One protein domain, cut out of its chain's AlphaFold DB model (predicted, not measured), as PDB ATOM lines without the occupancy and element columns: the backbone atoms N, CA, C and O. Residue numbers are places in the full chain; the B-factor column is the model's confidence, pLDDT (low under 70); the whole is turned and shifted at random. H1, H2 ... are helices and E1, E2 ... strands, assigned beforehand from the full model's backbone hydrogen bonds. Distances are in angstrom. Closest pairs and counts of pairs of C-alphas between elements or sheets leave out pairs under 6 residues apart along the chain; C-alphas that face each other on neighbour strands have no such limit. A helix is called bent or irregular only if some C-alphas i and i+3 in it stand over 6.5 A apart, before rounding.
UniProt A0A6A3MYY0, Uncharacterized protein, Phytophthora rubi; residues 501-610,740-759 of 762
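AT A GLANCE: This is residues 501 to 610 and 740 to 759 of the 762 residues of an uncharacterized protein of Phytophthora rubi (UniProt A0A6A3MYY0). A group of helices at one end is joined to a strongly twisted four-stranded sheet at the other. H1 runs side by side with H4 and H2 with H5, the two pairs meeting at a corner where residues 517 to 522 of H2 touch residues 570 to 574 of H4, while residues 578 to 583 of H4 pack beside edge strand E3. The printed part has 130 residues, in the order H1 H2 E1 E2 H3 H4 E3 E4 H5; the sheet's order is E1 E2 E4 E3, all antiparallel, and the class is mixed, helices and strands. It is compact, with a radius of gyration of the C-alphas of 15.1 A, yet elongated, spanning 48 by 29 by 23 A.

HOW THE PARTS SIT: H1, residues 501 to 513, is irregular, with C-alphas 504 and 507 7.7 A apart. It touches H4, residues 568 to 583, at a shallow tilt of 8 degrees, opposite ways; their closest C-alphas, of Phe 508 and Glu 577, are 5.1 A apart. With residues 517 to 522 alone, H2, residues 516 to 529, touches residues 570 to 574 of H4 at a steep tilt of 53 degrees; the closest C-alphas, of Cys 518 and Ala 570, are 4.4 A apart. H2 touches H5, residues 750 to 759, at a shallow tilt of 22 degrees, opposite ways, closest at C-alphas 523 and 757, 5.3 A. With residues 525 to 529 alone, H2 also touches H3, residues 554 to 559, closest at C-alphas 529 and 556, 6.6 A. H4 and H5 are apart. E1, residues 535 to 540, and E2, residues 547 to 552, form a hairpin, with N 548 and O 539 2.8 A apart, within hydrogen-bond range. E4, residues 740 to 743, is antiparallel to E2, with N 551 and O 740 at 2.8 A, and to E3, residues 605 to 610, with N 741 and O 606 at 2.8 A. H4 is on the sheet at a height of 8.2 A, over none of its strands. E2, H3 H4 and E3 make a split strand-helix-strand unit, two strands of one sheet with helices between them along the chain and E4 between them in the sheet; its crossover is right-handed. In H2, H3, H4 and H5 every O i to N i+4 pair is within hydrogen-bond range, in H1 7 of 9.

IN THESE COORDINATES: H1 begins at C-alpha 501 (178.678, 128.535, 177.412). From first to last C-alpha, H2 measures 20.0 A, E1 17.0 A and H4 21.8 A. H5 ends at C-alpha 759 (169.134, 128.187, 171.583).

THE WHOLE: The two C-alphas farthest apart, of Asp 543 and Pro 564, are 49.2 A apart. Residues 611 to 739 are not printed; C-alphas 610 and 740 are 10.6 A apart across the cut. The link from H4 to E3 is long, 21 residues. Mean pLDDT of the printed part is 79.9; residues 561 to 564, 584 to 586, 593 to 601 and 610 are under 70.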
ATOM      1  N   CYS A 501     179.296 129.656 178.119       80.44
ATOM      2  CA  CYS A 501     178.678 128.535 177.412       80.44
ATOM      3  C   CYS A 501     178.525 128.866 175.928       80.44
ATOM      4  O   CYS A 501     178.883 128.062 175.066       80.44
ATOM      5  N   ARG A 502     178.078 130.090 175.615       84.12
ATOM      6  CA  ARG A 502     177.962 130.564 174.231       84.12
ATOM      7  C   ARG A 502     179.311 130.565 173.522       84.12
ATOM      8  O   ARG A 502     179.428 130.003 172.444       84.12
ATOM      9  N   GLN A 503     180.347 131.149 174.118       82.06
ATOM     10  CA  GLN A 503     181.653 131.296 173.463       82.06
ATOM     11  C   GLN A 503     182.306 129.972 173.060       82.06
ATOM     12  O   GLN A 503     183.146 129.966 172.161       82.06
ATOM     13  N   ARG A 504     181.966 128.870 173.738       79.81
ATOM     14  CA  ARG A 504     182.679 127.600 173.584       79.81
ATOM     15  C   ARG A 504     181.826 126.446 173.069       79.81
ATOM     16  O   ARG A 504     182.387 125.556 172.440       79.81
ATOM     17  N   CYS A 505     180.510 126.480 173.271       85.56
ATOM     18  CA  CYS A 505     179.594 125.434 172.807       85.56
ATOM     19  C   CYS A 505     178.709 125.855 171.625       85.56
ATOM     20  O   CYS A 505     177.925 125.034 171.157       85.56
ATOM     21  N   GLN A 506     178.852 127.082 171.095       87.38
ATOM     22  CA  GLN A 506     178.067 127.588 169.955       87.38
ATOM     23  C   GLN A 506     178.008 126.593 168.788       87.38
ATOM     24  O   GLN A 506     176.923 126.365 168.258       87.38
ATOM     25  N   ASP A 507     179.134 125.993 168.398       84.81
ATOM     26  CA  ASP A 507     179.191 125.094 167.240       84.81
ATOM     27  C   ASP A 507     178.383 123.806 167.469       84.81
ATOM     28  O   ASP A 507     177.656 123.373 166.577       84.81
ATOM     29  N   PHE A 508     178.440 123.232 168.676       85.75
ATOM     30  CA  PHE A 508     177.680 122.028 169.034       85.75
ATOM     31  C   PHE A 508     176.181 122.318 169.161       85.75
ATOM     32  O   PHE A 508     175.371 121.601 168.574       85.75
ATOM     33  N   ILE A 509     175.822 123.420 169.830       85.69
ATOM     34  CA  ILE A 509     174.431 123.881 169.959       85.69
ATOM     35  C   ILE A 509     173.832 124.138 168.571       85.69
ATOM     36  O   ILE A 509     172.723 123.702 168.270       85.69
ATOM     37  N   THR A 510     174.578 124.817 167.693       85.88
ATOM     38  CA  THR A 510     174.129 125.107 166.322       85.88
ATOM     39  C   THR A 510     174.007 123.820 165.505       85.88
ATOM     40  O   THR A 510     173.021 123.645 164.797       85.88
ATOM     41  N   SER A 511     174.951 122.882 165.649       85.31
ATOM     42  CA  SER A 511     174.922 121.605 164.929       85.31
ATOM     43  C   SER A 511     173.705 120.747 165.272       85.31
ATOM     44  O   SER A 511     173.154 120.131 164.365       85.31
ATOM     45  N   CYS A 512     173.289 120.676 166.541       85.94
ATOM     46  CA  CYS A 512     172.052 119.977 166.901       85.94
ATOM     47  C   CYS A 512     170.823 120.754 166.410       85.94
ATOM     48  O   CYS A 512     169.901 120.175 165.849       85.94
ATOM     49  N   ARG A 513     170.827 122.084 166.530       84.88
ATOM     50  CA  ARG A 513     169.689 122.919 166.125       84.88
ATOM     51  C   ARG A 513     169.398 122.891 164.620       84.88
ATOM     52  O   ARG A 513     168.237 122.989 164.226       84.88
ATOM     53  N   ASP A 514     170.434 122.771 163.793       87.06
ATOM     54  CA  ASP A 514     170.307 122.666 162.334       87.06
ATOM     55  C   ASP A 514     169.808 121.277 161.877       87.06
ATOM     56  O   ASP A 514     169.343 121.129 160.742       87.06
ATOM     57  N   ASP A 515     169.861 120.264 162.751       87.06
ATOM     58  CA  ASP A 515     169.299 118.934 162.523       87.06
ATOM     59  C   ASP A 515     167.851 118.868 163.046       87.06
ATOM     60  O   ASP A 515     167.576 119.039 164.232       87.06
ATOM     61  N   ALA A 516     166.894 118.620 162.147       85.75
ATOM     62  CA  ALA A 516     165.471 118.649 162.490       85.75
ATOM     63  C   ALA A 516     165.063 117.570 163.510       85.75
ATOM     64  O   ALA A 516     164.146 117.800 164.302       85.75
ATOM     65  N   ASP A 517     165.732 116.413 163.495       86.50
ATOM     66  CA  ASP A 517     165.456 115.320 164.425       86.50
ATOM     67  C   ASP A 517     166.079 115.616 165.800       86.50
ATOM     68  O   ASP A 517     165.449 115.359 166.828       86.50
ATOM     69  N   CYS A 518     167.268 116.228 165.834       86.94
ATOM     70  CA  CYS A 518     167.920 116.667 167.072       86.94
ATOM     71  C   CYS A 518     167.171 117.830 167.737       86.94
ATOM     72  O   CYS A 518     166.906 117.778 168.938       86.94
ATOM     73  N   LEU A 519     166.714 118.824 166.968       86.50
ATOM     74  CA  LEU A 519     165.892 119.926 167.478       86.50
ATOM     75  C   LEU A 519     164.579 119.430 168.105       86.50
ATOM     76  O   LEU A 519     164.190 119.872 169.186       86.50
ATOM     77  N   ALA A 520     163.887 118.488 167.457       83.31
ATOM     78  CA  ALA A 520     162.677 117.887 168.024       83.31
ATOM     79  C   ALA A 520     162.964 117.157 169.349       83.31
ATOM     80  O   ALA A 520     162.136 117.162 170.268       83.31
ATOM     81  N   PHE A 521     164.150 116.556 169.452       81.69
ATOM     82  CA  PHE A 521     164.622 115.883 170.652       81.69
ATOM     83  C   PHE A 521     164.959 116.879 171.778       81.69
ATOM     84  O   PHE A 521     164.507 116.673 172.902       81.69
ATOM     85  N   GLN A 522     165.639 117.995 171.481       86.38
ATOM     86  CA  GLN A 522     165.921 119.077 172.440       86.38
ATOM     87  C   GLN A 522     164.645 119.670 173.047       86.38
ATOM     88  O   GLN A 522     164.540 119.770 174.265       86.38
ATOM     89  N   ILE A 523     163.648 119.992 172.218       82.56
ATOM     90  CA  ILE A 523     162.367 120.556 172.683       82.56
ATOM     91  C   ILE A 523     161.632 119.559 173.595       82.56
ATOM     92  O   ILE A 523     161.057 119.925 174.622       82.56
ATOM     93  N   SER A 524     161.661 118.270 173.242       83.19
ATOM     94  CA  SER A 524     161.056 117.216 174.067       83.19
ATOM     95  C   SER A 524     161.787 117.061 175.405       83.19
ATOM     96  O   SER A 524     161.145 116.917 176.447       83.19
ATOM     97  N   LEU A 525     163.122 117.140 175.384       84.94
ATOM     98  CA  LEU A 525     163.966 117.114 176.573       84.94
ATOM     99  C   LEU A 525     163.692 118.309 177.490       84.94
ATOM    100  O   LEU A 525     163.466 118.107 178.681       84.94
ATOM    101  N   ALA A 526     163.648 119.526 176.951       84.56
ATOM    102  CA  ALA A 526     163.333 120.738 177.702       84.56
ATOM    103  C   ALA A 526     161.954 120.645 178.372       84.56
ATOM    104  O   ALA A 526     161.821 120.880 179.574       84.56
ATOM    105  N   SER A 527     160.937 120.185 177.634       82.81
ATOM    106  CA  SER A 527     159.598 119.965 178.189       82.81
ATOM    107  C   SER A 527     159.584 118.936 179.326       82.81
ATOM    108  O   SER A 527     158.831 119.102 180.290       82.81
ATOM    109  N   LEU A 528     160.368 117.859 179.226       83.25
ATOM    110  CA  LEU A 528     160.440 116.827 180.263       83.25
ATOM    111  C   LEU A 528     161.226 117.306 181.488       83.25
ATOM    112  O   LEU A 528     160.761 117.104 182.608       83.25
ATOM    113  N   LEU A 529     162.337 118.019 181.298       82.69
ATOM    114  CA  LEU A 529     163.093 118.658 182.383       82.69
ATOM    115  C   LEU A 529     162.253 119.702 183.133       82.69
ATOM    116  O   LEU A 529     162.328 119.798 184.355       82.69
ATOM    117  N   GLY A 530     161.413 120.456 182.421       78.12
ATOM    118  CA  GLY A 530     160.515 121.444 183.021       78.12
ATOM    119  C   GLY A 530     159.325 120.853 183.787       78.12
ATOM    120  O   GLY A 530     158.685 121.572 184.551       78.12
ATOM    121  N   SER A 531     159.001 119.568 183.594       79.56
ATOM    122  CA  SER A 531     157.813 118.922 184.183       79.56
ATOM    123  C   SER A 531     158.110 117.745 185.116       79.56
ATOM    124  O   SER A 531     157.218 117.327 185.858       79.56
ATOM    125  N   THR A 532     159.338 117.225 185.115       80.00
ATOM    126  CA  THR A 532     159.746 116.066 185.920       80.00
ATOM    127  C   THR A 532     160.476 116.514 187.182       80.00
ATOM    128  O   THR A 532     161.401 117.319 187.118       80.00
ATOM    129  N   SER A 533     160.099 115.964 188.338       78.75
ATOM    130  CA  SER A 533     160.879 116.124 189.568       78.75
ATOM    131  C   SER A 533     162.179 115.325 189.461       78.75
ATOM    132  O   SER A 533     162.133 114.097 189.370       78.75
ATOM    133  N   MET A 534     163.320 116.010 189.467       82.12
ATOM    134  CA  MET A 534     164.638 115.373 189.457       82.12
ATOM    135  C   MET A 534     165.058 114.956 190.869       82.12
ATOM    136  O   MET A 534     164.716 115.621 191.848       82.12
ATOM    137  N   ASN A 535     165.805 113.854 190.960       81.56
ATOM    138  CA  ASN A 535     166.400 113.422 192.220       81.56
ATOM    139  C   ASN A 535     167.542 114.367 192.593       81.56
ATOM    140  O   ASN A 535     168.365 114.710 191.741       81.56
ATOM    141  N   VAL A 536     167.579 114.747 193.868       84.31
ATOM    142  CA  VAL A 536     168.619 115.592 194.453       84.31
ATOM    143  C   VAL A 536     169.555 114.703 195.254       84.31
ATOM    144  O   VAL A 536     169.084 113.911 196.071       84.31
ATOM    145  N   SER A 537     170.856 114.842 195.044       84.88
ATOM    146  CA  SER A 537     171.875 114.320 195.953       84.88
ATOM    147  C   SER A 537     172.757 115.459 196.450       84.88
ATOM    148  O   SER A 537     172.922 116.480 195.777       84.88
ATOM    149  N   ALA A 538     173.287 115.301 197.658       86.00
ATOM    150  CA  ALA A 538     174.178 116.266 198.273       86.00
ATOM    151  C   ALA A 538     175.370 115.538 198.884       86.00
ATOM    152  O   ALA A 538     175.205 114.660 199.722       86.00
ATOM    153  N   GLU A 539     176.571 115.941 198.490       86.06
ATOM    154  CA  GLU A 539     177.812 115.329 198.954       86.06
ATOM    155  C   GLU A 539     178.744 116.393 199.527       86.06
ATOM    156  O   GLU A 539     178.887 117.469 198.935       86.06
ATOM    157  N   PRO A 540     179.417 116.144 200.659       85.56
ATOM    158  CA  PRO A 540     180.339 117.127 201.200       85.56
ATOM    159  C   PRO A 540     181.580 117.307 200.319       85.56
ATOM    160  O   PRO A 540     182.177 116.341 199.848       85.56
ATOM    161  N   GLN A 541     182.008 118.557 200.134       83.12
ATOM    162  CA  GLN A 541     183.148 118.903 199.274       83.12
ATOM    163  C   GLN A 541     184.388 119.335 200.045       83.12
ATOM    164  O   GLN A 541     185.514 119.045 199.641       83.12
ATOM    165  N   ASN A 542     184.218 120.086 201.134       83.06
ATOM    166  CA  ASN A 542     185.345 120.732 201.797       83.06
ATOM    167  C   ASN A 542     185.153 120.904 203.310       83.06
ATOM    168  O   ASN A 542     184.079 120.692 203.867       83.06
ATOM    169  N   ASP A 543     186.231 121.335 203.966       81.75
ATOM    170  CA  ASP A 543     186.287 121.626 205.406       81.75
ATOM    171  C   ASP A 543     185.348 122.776 205.837       81.75
ATOM    172  O   ASP A 543     185.043 122.935 207.023       81.75
ATOM    173  N   TYR A 544     184.872 123.592 204.892       79.12
ATOM    174  CA  TYR A 544     183.939 124.700 205.131       79.12
ATOM    175  C   TYR A 544     182.474 124.255 205.122       79.12
ATOM    176  O   TYR A 544     181.593 125.097 205.265       79.12
ATOM    177  N   GLY A 545     182.217 122.955 204.946       76.69
ATOM    178  CA  GLY A 545     180.869 122.400 204.955       76.69
ATOM    179  C   GLY A 545     180.129 122.610 203.639       76.69
ATOM    180  O   GLY A 545     178.951 122.284 203.548       76.69
ATOM    181  N   ALA A 546     180.795 123.117 202.595       81.25
ATOM    182  CA  ALA A 546     180.154 123.254 201.297       81.25
ATOM    183  C   ALA A 546     179.740 121.870 200.786       81.25
ATOM    184  O   ALA A 546     180.544 120.931 200.798       81.25
ATOM    185  N   ALA A 547     178.496 121.759 200.331       84.12
ATOM    186  CA  ALA A 547     178.010 120.557 199.680       84.12
ATOM    187  C   ALA A 547     177.972 120.770 198.171       84.12
ATOM    188  O   ALA A 547     177.557 121.823 197.682       84.12
ATOM    189  N   ARG A 548     178.393 119.747 197.440       85.94
ATOM    190  CA  ARG A 548     178.077 119.576 196.034       85.94
ATOM    191  C   ARG A 548     176.655 119.064 195.957       85.94
ATOM    192  O   ARG A 548     176.385 117.956 196.405       85.94
ATOM    193  N   VAL A 549     175.769 119.875 195.407       85.12
ATOM    194  CA  VAL A 549     174.375 119.505 195.180       85.12
ATOM    195  C   VAL A 549     174.213 119.156 193.717       85.12
ATOM    196  O   VAL A 549     174.541 119.965 192.843       85.12
ATOM    197  N   ALA A 550     173.722 117.950 193.469       86.31
ATOM    198  CA  ALA A 550     173.540 117.397 192.146       86.31
ATOM    199  C   ALA A 550     172.052 117.129 191.871       86.31
ATOM    200  O   ALA A 550     171.347 116.539 192.687       86.31
ATOM    201  N   LEU A 551     171.578 117.562 190.701       86.25
ATOM    202  CA  LEU A 551     170.279 117.183 190.148       86.25
ATOM    203  C   LEU A 551     170.483 116.179 189.029       86.25
ATOM    204  O   LEU A 551     170.939 116.555 187.947       86.25
ATOM    205  N   SER A 552     170.131 114.918 189.278       85.31
ATOM    206  CA  SER A 552     170.305 113.861 188.282       85.31
ATOM    207  C   SER A 552     169.309 114.025 187.134       85.31
ATOM    208  O   SER A 552     168.087 113.945 187.308       85.31
ATOM    209  N   MET A 553     169.853 114.213 185.934       83.81
ATOM    210  CA  MET A 553     169.126 114.271 184.669       83.81
ATOM    211  C   MET A 553     169.006 112.895 184.005       83.81
ATOM    212  O   MET A 553     168.243 112.750 183.050       83.81
ATOM    213  N   SER A 554     169.728 111.877 184.486       81.69
ATOM    214  CA  SER A 554     169.787 110.554 183.850       81.69
ATOM    215  C   SER A 554     168.422 109.887 183.707       81.69
ATOM    216  O   SER A 554     168.115 109.316 182.660       81.69
ATOM    217  N   SER A 555     167.558 110.006 184.719       78.94
ATOM    218  CA  SER A 555     166.188 109.476 184.652       78.94
ATOM    219  C   SER A 555     165.357 110.158 183.558       78.94
ATOM    220  O   SER A 555     164.657 109.484 182.799       78.94
ATOM    221  N   VAL A 556     165.489 111.482 183.428       82.38
ATOM    222  CA  VAL A 556     164.794 112.280 182.417       82.38
ATOM    223  C   VAL A 556     165.300 111.905 181.034       82.38
ATOM    224  O   VAL A 556     164.504 111.514 180.187       82.38
ATOM    225  N   LEU A 557     166.611 111.919 180.809       80.06
ATOM    226  CA  LEU A 557     167.180 111.605 179.503       80.06
ATOM    227  C   LEU A 557     166.879 110.165 179.048       80.06
ATOM    228  O   LEU A 557     166.657 109.937 177.858       80.06
ATOM    229  N   ASN A 558     166.794 109.207 179.976       75.81
ATOM    230  CA  ASN A 558     166.348 107.844 179.672       75.81
ATOM    231  C   ASN A 558     164.853 107.781 179.294       75.81
ATOM    232  O   ASN A 558     164.438 106.934 178.506       75.81
ATOM    233  N   SER A 559     164.032 108.691 179.825       75.88
ATOM    234  CA  SER A 559     162.591 108.754 179.542       75.88
ATOM    235  C   SER A 559     162.229 109.488 178.245       75.88
ATOM    236  O   SER A 559     161.139 109.281 177.716       75.88
ATOM    237  N   VAL A 560     163.133 110.320 177.711       71.06
ATOM    238  CA  VAL A 560     162.858 111.222 176.574       71.06
ATOM    239  C   VAL A 560     162.691 110.484 175.246       71.06
ATOM    240  O   VAL A 560     162.234 111.099 174.293       71.06
ATOM    241  N   VAL A 561     162.995 109.182 175.163       66.94
ATOM    242  CA  VAL A 561     162.980 108.400 173.913       66.94
ATOM    243  C   VAL A 561     161.625 108.512 173.185       66.94
ATOM    244  O   VAL A 561     160.647 107.876 173.596       66.94
ATOM    245  N   PRO A 562     161.543 109.273 172.074       62.41
ATOM    246  CA  PRO A 562     160.359 109.320 171.234       62.41
ATOM    247  C   PRO A 562     160.066 107.931 170.669       62.41
ATOM    248  O   PRO A 562     160.969 107.125 170.448       62.41
ATOM    249  N   THR A 563     158.795 107.649 170.395       62.47
ATOM    250  CA  THR A 563     158.389 106.459 169.638       62.47
ATOM    251  C   THR A 563     157.875 106.901 168.262       62.47
ATOM    252  O   THR A 563     156.821 107.540 168.195       62.47
ATOM    253  N   PRO A 564     158.577 106.590 167.149       69.06
ATOM    254  CA  PRO A 564     159.812 105.796 167.038       69.06
ATOM    255  C   PRO A 564     161.081 106.543 167.508       69.06
ATOM    256  O   PRO A 564     161.087 107.775 167.484       69.06
ATOM    257  N   PRO A 565     162.152 105.816 167.899       72.00
ATOM    258  CA  PRO A 565     163.406 106.427 168.335       72.00
ATOM    259  C   PRO A 565     164.056 107.234 167.197       72.00
ATOM    260  O   PRO A 565     163.976 106.821 166.033       72.00
ATOM    261  N   PRO A 566     164.696 108.376 167.505       74.56
ATOM    262  CA  PRO A 566     165.299 109.245 166.505       74.56
ATOM    263  C   PRO A 566     166.548 108.601 165.885       74.56
ATOM    264  O   PRO A 566     167.104 107.635 166.424       74.56
ATOM    265  N   PRO A 567     167.031 109.131 164.748       83.06
ATOM    266  CA  PRO A 567     168.272 108.668 164.146       83.06
ATOM    267  C   PRO A 567     169.456 108.804 165.109       83.06
ATOM    268  O   PRO A 567     169.566 109.775 165.854       83.06
ATOM    269  N   ARG A 568     170.406 107.864 165.031       80.88
ATOM    270  CA  ARG A 568     171.633 107.889 165.848       80.88
ATOM    271  C   ARG A 568     172.402 109.210 165.728       80.88
ATOM    272  O   ARG A 568     172.906 109.697 166.730       80.88
ATOM    273  N   ALA A 569     172.444 109.798 164.533       82.19
ATOM    274  CA  ALA A 569     173.120 111.071 164.288       82.19
ATOM    275  C   ALA A 569     172.545 112.232 165.124       82.19
ATOM    276  O   ALA A 569     173.308 113.070 165.597       82.19
ATOM    277  N   ALA A 570     171.228 112.245 165.363       84.94
ATOM    278  CA  ALA A 570     170.586 113.248 166.208       84.94
ATOM    279  C   ALA A 570     170.992 113.087 167.682       84.94
ATOM    280  O   ALA A 570     171.310 114.066 168.347       84.94
ATOM    281  N   TRP A 571     171.064 111.849 168.189       86.19
ATOM    282  CA  TRP A 571     171.583 111.603 169.542       86.19
ATOM    283  C   TRP A 571     173.045 111.997 169.682       86.19
ATOM    284  O   TRP A 571     173.413 112.627 170.661       86.19
ATOM    285  N   ASP A 572     173.872 111.632 168.708       84.06
ATOM    286  CA  ASP A 572     175.295 111.956 168.702       84.06
ATOM    287  C   ASP A 572     175.524 113.481 168.748       84.06
ATOM    288  O   ASP A 572     176.398 113.951 169.475       84.06
ATOM    289  N   ALA A 573     174.702 114.263 168.036       85.06
ATOM    290  CA  ALA A 573     174.745 115.724 168.079       85.06
ATOM    291  C   ALA A 573     174.352 116.287 169.458       85.06
ATOM    292  O   ALA A 573     175.073 117.132 169.990       85.06
ATOM    293  N   LEU A 574     173.276 115.783 170.077       86.38
ATOM    294  CA  LEU A 574     172.908 116.188 171.439       86.38
ATOM    295  C   LEU A 574     173.957 115.742 172.471       86.38
ATOM    296  O   LEU A 574     174.308 116.498 173.371       86.38
ATOM    297  N   ALA A 575     174.471 114.518 172.366       85.12
ATOM    298  CA  ALA A 575     175.481 113.998 173.280       85.12
ATOM    299  C   ALA A 575     176.762 114.839 173.219       85.12
ATOM    300  O   ALA A 575     177.384 115.075 174.255       85.12
ATOM    301  N   ALA A 576     177.132 115.339 172.035       82.31
ATOM    302  CA  ALA A 576     178.236 116.279 171.871       82.31
ATOM    303  C   ALA A 576     177.952 117.642 172.532       82.31
ATOM    304  O   ALA A 576     178.846 118.207 173.159       82.31
ATOM    305  N   GLU A 577     176.721 118.150 172.451       85.88
ATOM    306  CA  GLU A 577     176.298 119.372 173.145       85.88
ATOM    307  C   GLU A 577     176.344 119.219 174.674       85.88
ATOM    308  O   GLU A 577     176.994 120.018 175.348       85.88
ATOM    309  N   ILE A 578     175.754 118.149 175.216       85.19
ATOM    310  CA  ILE A 578     175.802 117.796 176.647       85.19
ATOM    311  C   ILE A 578     177.256 117.661 177.119       85.19
ATOM    312  O   ILE A 578     177.643 118.243 178.132       85.19
ATOM    313  N   SER A 579     178.087 116.951 176.352       81.31
ATOM    314  CA  SER A 579     179.512 116.785 176.667       81.31
ATOM    315  C   SER A 579     180.274 118.115 176.627       81.31
ATOM    316  O   SER A 579     181.228 118.302 177.380       81.31
ATOM    317  N   CYS A 580     179.868 119.059 175.771       83.12
ATOM    318  CA  CYS A 580     180.459 120.393 175.739       83.12
ATOM    319  C   CYS A 580     180.145 121.176 177.018       83.12
ATOM    320  O   CYS A 580     181.050 121.785 177.591       83.12
ATOM    321  N   PHE A 581     178.900 121.123 177.506       84.44
ATOM    322  CA  PHE A 581     178.536 121.758 178.775       84.44
ATOM    323  C   PHE A 581     179.309 121.171 179.955       84.44
ATOM    324  O   PHE A 581     179.696 121.920 180.849       84.44
ATOM    325  N   SER A 582     179.577 119.861 179.948       80.38
ATOM    326  CA  SER A 582     180.253 119.203 181.067       80.38
ATOM    327  C   SER A 582     181.774 119.310 181.056       80.38
ATOM    328  O   SER A 582     182.401 119.384 182.109       80.38
ATOM    329  N   ALA A 583     182.402 119.327 179.880       72.06
ATOM    330  CA  ALA A 583     183.860 119.367 179.765       72.06
ATOM    331  C   ALA A 583     184.461 120.750 180.084       72.06
ATOM    332  O   ALA A 583     185.677 120.882 180.248       72.06
ATOM    333  N   ILE A 584     183.637 121.800 180.127       65.25
ATOM    334  CA  ILE A 584     184.105 123.183 180.182       65.25
ATOM    335  C   ILE A 584     183.904 123.768 181.573       65.25
ATOM    336  O   ILE A 584     182.814 124.192 181.953       65.25
ATOM    337  N   ILE A 585     185.021 123.911 182.286       62.47
ATOM    338  CA  ILE A 585     185.090 124.708 183.511       62.47
ATOM    339  C   ILE A 585     184.634 126.138 183.188       62.47
ATOM    340  O   ILE A 585     185.259 126.829 182.375       62.47
ATOM    341  N   GLY A 586     183.555 126.575 183.835       65.94
ATOM    342  CA  GLY A 586     183.021 127.928 183.702       65.94
ATOM    343  C   GLY A 586     181.816 128.079 182.772       65.94
ATOM    344  O   GLY A 586     181.335 129.200 182.652       65.94
ATOM    345  N   CYS A 587     181.323 127.018 182.113       81.38
ATOM    346  CA  CYS A 587     180.003 127.080 181.478       81.38
ATOM    347  C   CYS A 587     178.927 127.066 182.566       81.38
ATOM    348  O   CYS A 587     178.602 126.019 183.120       81.38
ATOM    349  N   ASP A 588     178.426 128.259 182.877       85.50
ATOM    350  CA  ASP A 588     177.357 128.451 183.841       85.50
ATOM    351  C   ASP A 588     175.995 128.163 183.212       85.50
ATOM    352  O   ASP A 588     175.610 128.807 182.232       85.50
ATOM    353  N   LEU A 589     175.259 127.203 183.755       86.25
ATOM    354  CA  LEU A 589     173.914 126.841 183.311       86.25
ATOM    355  C   LEU A 589     172.814 127.611 184.052       86.25
ATOM    356  O   LEU A 589     171.633 127.281 183.911       86.25
ATOM    357  N   GLU A 590     173.194 128.668 184.772       83.56
ATOM    358  CA  GLU A 590     172.304 129.638 185.401       83.56
ATOM    359  C   GLU A 590     172.494 131.055 184.848       83.56
ATOM    360  O   GLU A 590     173.444 131.369 184.121       83.56
ATOM    361  N   TYR A 591     171.528 131.919 185.162       78.56
ATOM    362  CA  TYR A 591     171.650 133.355 184.941       78.56
ATOM    363  C   TYR A 591     172.283 134.022 186.164       78.56
ATOM    364  O   TYR A 591     171.958 133.665 187.291       78.56
ATOM    365  N   ASP A 592     173.088 135.063 185.932       72.31
ATOM    366  CA  ASP A 592     173.811 135.816 186.971       72.31
ATOM    367  C   ASP A 592     172.923 136.417 188.086       72.31
ATOM    368  O   ASP A 592     173.433 136.862 189.115       72.31
ATOM    369  N   ASP A 593     171.602 136.511 187.881       68.06
ATOM    370  CA  ASP A 593     170.646 136.997 188.883       68.06
ATOM    371  C   ASP A 593     170.155 135.909 189.845       68.06
ATOM    372  O   ASP A 593     169.510 136.232 190.847       68.06
ATOM    373  N   VAL A 594     170.476 134.642 189.577       69.88
ATOM    374  CA  VAL A 594     170.332 133.566 190.552       69.88
ATOM    375  C   VAL A 594     171.460 133.709 191.560       69.88
ATOM    376  O   VAL A 594     172.634 133.567 191.229       69.88
ATOM    377  N   VAL A 595     171.113 134.039 192.797       64.50
ATOM    378  CA  VAL A 595     172.089 134.236 193.867       64.50
ATOM    379  C   VAL A 595     171.903 133.187 194.942       64.50
ATOM    380  O   VAL A 595     170.773 132.837 195.294       64.50
ATOM    381  N   SER A 596     173.019 132.735 195.508       64.50
ATOM    382  CA  SER A 596     172.979 131.896 196.694       64.50
ATOM    383  C   SER A 596     172.219 132.638 197.802       64.50
ATOM    384  O   SER A 596     172.518 133.814 198.064       64.50
ATOM    385  N   PRO A 597     171.280 131.970 198.500       54.66
ATOM    386  CA  PRO A 597     170.575 132.559 199.640       54.66
ATOM    387  C   PRO A 597     171.534 132.962 200.770       54.66
ATOM    388  O   PRO A 597     171.169 133.745 201.643       54.66
ATOM    389  N   PHE A 598     172.757 132.433 200.737       55.50
ATOM    390  CA  PHE A 598     173.782 132.630 201.734       55.50
ATOM    391  C   PHE A 598     174.806 133.708 201.344       55.50
ATOM    392  O   PHE A 598     175.059 134.652 202.093       55.50
ATOM    393  N   LEU A 599     175.384 133.578 200.149       54.31
ATOM    394  CA  LEU A 599     176.498 134.419 199.710       54.31
ATOM    395  C   LEU A 599     176.020 135.766 199.134       54.31
ATOM    396  O   LEU A 599     176.812 136.696 198.974       54.31
ATOM    397  N   GLY A 600     174.736 135.861 198.759       57.16
ATOM    398  CA  GLY A 600     174.169 137.027 198.073       57.16
ATOM    399  C   GLY A 600     174.809 137.313 196.708       57.16
ATOM    400  O   GLY A 600     174.614 138.393 196.151       57.16
ATOM    401  N   ASN A 601     175.592 136.369 196.186       62.97
ATOM    402  CA  ASN A 601     176.256 136.416 194.894       62.97
ATOM    403  C   ASN A 601     175.909 135.162 194.079       62.97
ATOM    404  O   ASN A 601     175.347 134.194 194.594       62.97
ATOM    405  N   HIS A 602     176.202 135.235 192.786       73.94
ATOM    406  CA  HIS A 602     175.975 134.147 191.851       73.94
ATOM    407  C   HIS A 602     176.945 132.993 192.111       73.94
ATOM    408  O   HIS A 602     178.153 133.217 192.243       73.94
ATOM    409  N   VAL A 603     176.418 131.772 192.164       76.31
ATOM    410  CA  VAL A 603     177.211 130.546 192.237       76.31
ATOM    411  C   VAL A 603     177.059 129.816 190.920       76.31
ATOM    412  O   VAL A 603     175.955 129.656 190.412       76.31
ATOM    413  N   LEU A 604     178.190 129.349 190.405       80.44
ATOM    414  CA  LEU A 604     178.212 128.642 189.143       80.44
ATOM    415  C   LEU A 604     177.571 127.264 189.268       80.44
ATOM    416  O   LEU A 604     177.954 126.466 190.131       80.44
ATOM    417  N   THR A 605     176.679 126.968 188.331       86.12
ATOM    418  CA  THR A 605     176.152 125.623 188.123       86.12
ATOM    419  C   THR A 605     176.699 125.076 186.821       86.12
ATOM    420  O   THR A 605     176.476 125.641 185.754       86.12
ATOM    421  N   SER A 606     177.395 123.948 186.889       85.06
ATOM    422  CA  SER A 606     177.908 123.256 185.708       85.06
ATOM    423  C   SER A 606     177.175 121.946 185.478       85.06
ATOM    424  O   SER A 606     176.574 121.375 186.388       85.06
ATOM    425  N   LEU A 607     177.270 121.419 184.261       85.50
ATOM    426  CA  LEU A 607     176.893 120.035 184.017       85.50
ATOM    427  C   LEU A 607     178.045 119.122 184.448       85.50
ATOM    428  O   LEU A 607     179.190 119.329 184.060       85.50
ATOM    429  N   GLY A 608     177.759 118.121 185.262       80.50
ATOM    430  CA  GLY A 608     178.660 117.024 185.571       80.50
ATOM    431  C   GLY A 608     178.260 115.796 184.767       80.50
ATOM    432  O   GLY A 608     177.090 115.424 184.741       80.50
ATOM    433  N   VAL A 609     179.237 115.160 184.123       76.75
ATOM    434  CA  VAL A 609     179.098 113.781 183.648       76.75
ATOM    435  C   VAL A 609     180.125 112.972 184.420       76.75
ATOM    436  O   VAL A 609     181.315 113.052 184.118       76.75
ATOM    437  N   GLU A 610     179.677 112.292 185.472       66.69
ATOM    438  CA  GLU A 610     180.563 111.518 186.352       66.69
ATOM    439  C   GLU A 610     181.041 110.248 185.652       66.69
ATOM    440  O   GLU A 610     182.235 109.952 185.634       66.69
ATOM    441  N   MET A 740     173.232 118.109 186.963       87.00
ATOM    442  CA  MET A 740     173.583 119.518 187.142       87.00
ATOM    443  C   MET A 740     174.119 119.702 188.539       87.00
ATOM    444  O   MET A 740     173.511 119.228 189.490       87.00
ATOM    445  N   VAL A 741     175.247 120.381 188.649       86.56
ATOM    446  CA  VAL A 741     176.054 120.410 189.855       86.56
ATOM    447  C   VAL A 741     176.310 121.851 190.235       86.56
ATOM    448  O   VAL A 741     176.782 122.635 189.416       86.56
ATOM    449  N   SER A 742     176.064 122.177 191.494       83.75
ATOM    450  CA  SER A 742     176.458 123.455 192.081       83.75
ATOM    451  C   SER A 742     177.006 123.237 193.488       83.75
ATOM    452  O   SER A 742     176.820 122.167 194.072       83.75
ATOM    453  N   ILE A 743     177.730 124.218 194.024       81.19
ATOM    454  CA  ILE A 743     178.339 124.121 195.355       81.19
ATOM    455  C   ILE A 743     177.700 125.157 196.276       81.19
ATOM    456  O   ILE A 743     177.846 126.353 196.046       81.19
ATOM    457  N   GLY A 744     177.035 124.710 197.343       74.12
ATOM    458  CA  GLY A 744     176.410 125.610 198.323       74.12
ATOM    459  C   GLY A 744     175.118 126.283 197.843       74.12
ATOM    460  O   GLY A 744     174.719 127.315 198.388       74.12
ATOM    461  N   GLN A 745     174.471 125.733 196.812       78.25
ATOM    462  CA  GLN A 745     173.110 126.089 196.413       78.25
ATOM    463  C   GLN A 745     172.414 124.917 195.712       78.25
ATOM    464  O   GLN A 745     173.029 123.892 195.433       78.25
ATOM    465  N   MET A 746     171.125 125.074 195.425       81.75
ATOM    466  CA  MET A 746     170.399 124.191 194.516       81.75
ATOM    467  C   MET A 746     170.591 124.663 193.075       81.75
ATOM    468  O   MET A 746     170.318 125.837 192.814       81.75
ATOM    469  N   PRO A 747     170.944 123.777 192.128       83.50
ATOM    470  CA  PRO A 747     170.982 124.129 190.713       83.50
ATOM    471  C   PRO A 747     169.619 124.641 190.187       83.50
ATOM    472  O   PRO A 747     168.608 123.939 190.253       83.50
ATOM    473  N   GLN A 748     169.585 125.844 189.615       76.38
ATOM    474  CA  GLN A 748     168.447 126.481 188.942       76.38
ATOM    475  C   GLN A 748     168.592 126.420 187.417       76.38
ATOM    476  O   GLN A 748     169.006 127.347 186.740       76.38
ATOM    477  N   TYR A 749     168.162 125.326 186.817       77.50
ATOM    478  CA  TYR A 749     168.404 124.991 185.410       77.50
ATOM    479  C   TYR A 749     167.584 125.773 184.363       77.50
ATOM    480  O   TYR A 749     167.336 125.285 183.261       77.50
ATOM    481  N   SER A 750     167.154 127.001 184.664       80.31
ATOM    482  CA  SER A 750     166.334 127.827 183.768       80.31
ATOM    483  C   SER A 750     167.059 128.236 182.488       80.31
ATOM    484  O   SER A 750     166.450 128.244 181.424       80.31
ATOM    485  N   LYS A 751     168.358 128.547 182.560       84.62
ATOM    486  CA  LYS A 751     169.138 128.894 181.363       84.62
ATOM    487  C   LYS A 751     169.409 127.664 180.500       84.62
ATOM    488  O   LYS A 751     169.367 127.780 179.283       84.62
ATOM    489  N   LEU A 752     169.619 126.487 181.099       86.81
ATOM    490  CA  LEU A 752     169.678 125.232 180.342       86.81
ATOM    491  C   LEU A 752     168.375 124.990 179.562       86.81
ATOM    492  O   LEU A 752     168.437 124.654 178.383       86.81
ATOM    493  N   LEU A 753     167.208 125.203 180.185       85.62
ATOM    494  CA  LEU A 753     165.919 125.105 179.487       85.62
ATOM    495  C   LEU A 753     165.835 126.089 178.312       85.62
ATOM    496  O   LEU A 753     165.476 125.681 177.213       85.62
ATOM    497  N   ASP A 754     166.239 127.346 178.512       82.94
ATOM    498  CA  ASP A 754     166.246 128.353 177.445       82.94
ATOM    499  C   ASP A 754     167.213 127.985 176.302       82.94
ATOM    500  O   ASP A 754     166.874 128.184 175.134       82.94
ATOM    501  N   ILE A 755     168.379 127.399 176.602       84.75
ATOM    502  CA  ILE A 755     169.312 126.892 175.580       84.75
ATOM    503  C   ILE A 755     168.664 125.762 174.771       84.75
ATOM    504  O   ILE A 755     168.731 125.786 173.542       84.75
ATOM    505  N   LEU A 756     168.016 124.802 175.434       85.00
ATOM    506  CA  LEU A 756     167.392 123.655 174.770       85.00
ATOM    507  C   LEU A 756     166.156 124.056 173.941       85.00
ATOM    508  O   LEU A 756     165.990 123.568 172.825       85.00
ATOM    509  N   ASP A 757     165.314 124.965 174.438       81.06
ATOM    510  CA  ASP A 757     164.106 125.425 173.735       81.06
ATOM    511  C   ASP A 757     164.424 126.456 172.640       81.06
ATOM    512  O   ASP A 757     163.977 126.354 171.493       81.06
ATOM    513  N   ASN A 758     165.209 127.480 172.981       75.75
ATOM    514  CA  ASN A 758     165.365 128.695 172.179       75.75
ATOM    515  C   ASN A 758     166.780 128.888 171.627       75.75
ATOM    516  O   ASN A 758     166.972 129.725 170.741       75.75
ATOM    517  N   GLY A 759     167.749 128.066 172.030       74.31
ATOM    518  CA  GLY A 759     169.134 128.187 171.583       74.31
ATOM    519  C   GLY A 759     169.781 129.458 172.125       74.31
ATOM    520  O   GLY A 759     169.402 129.989 173.162       74.31
TER     521      GLY A 759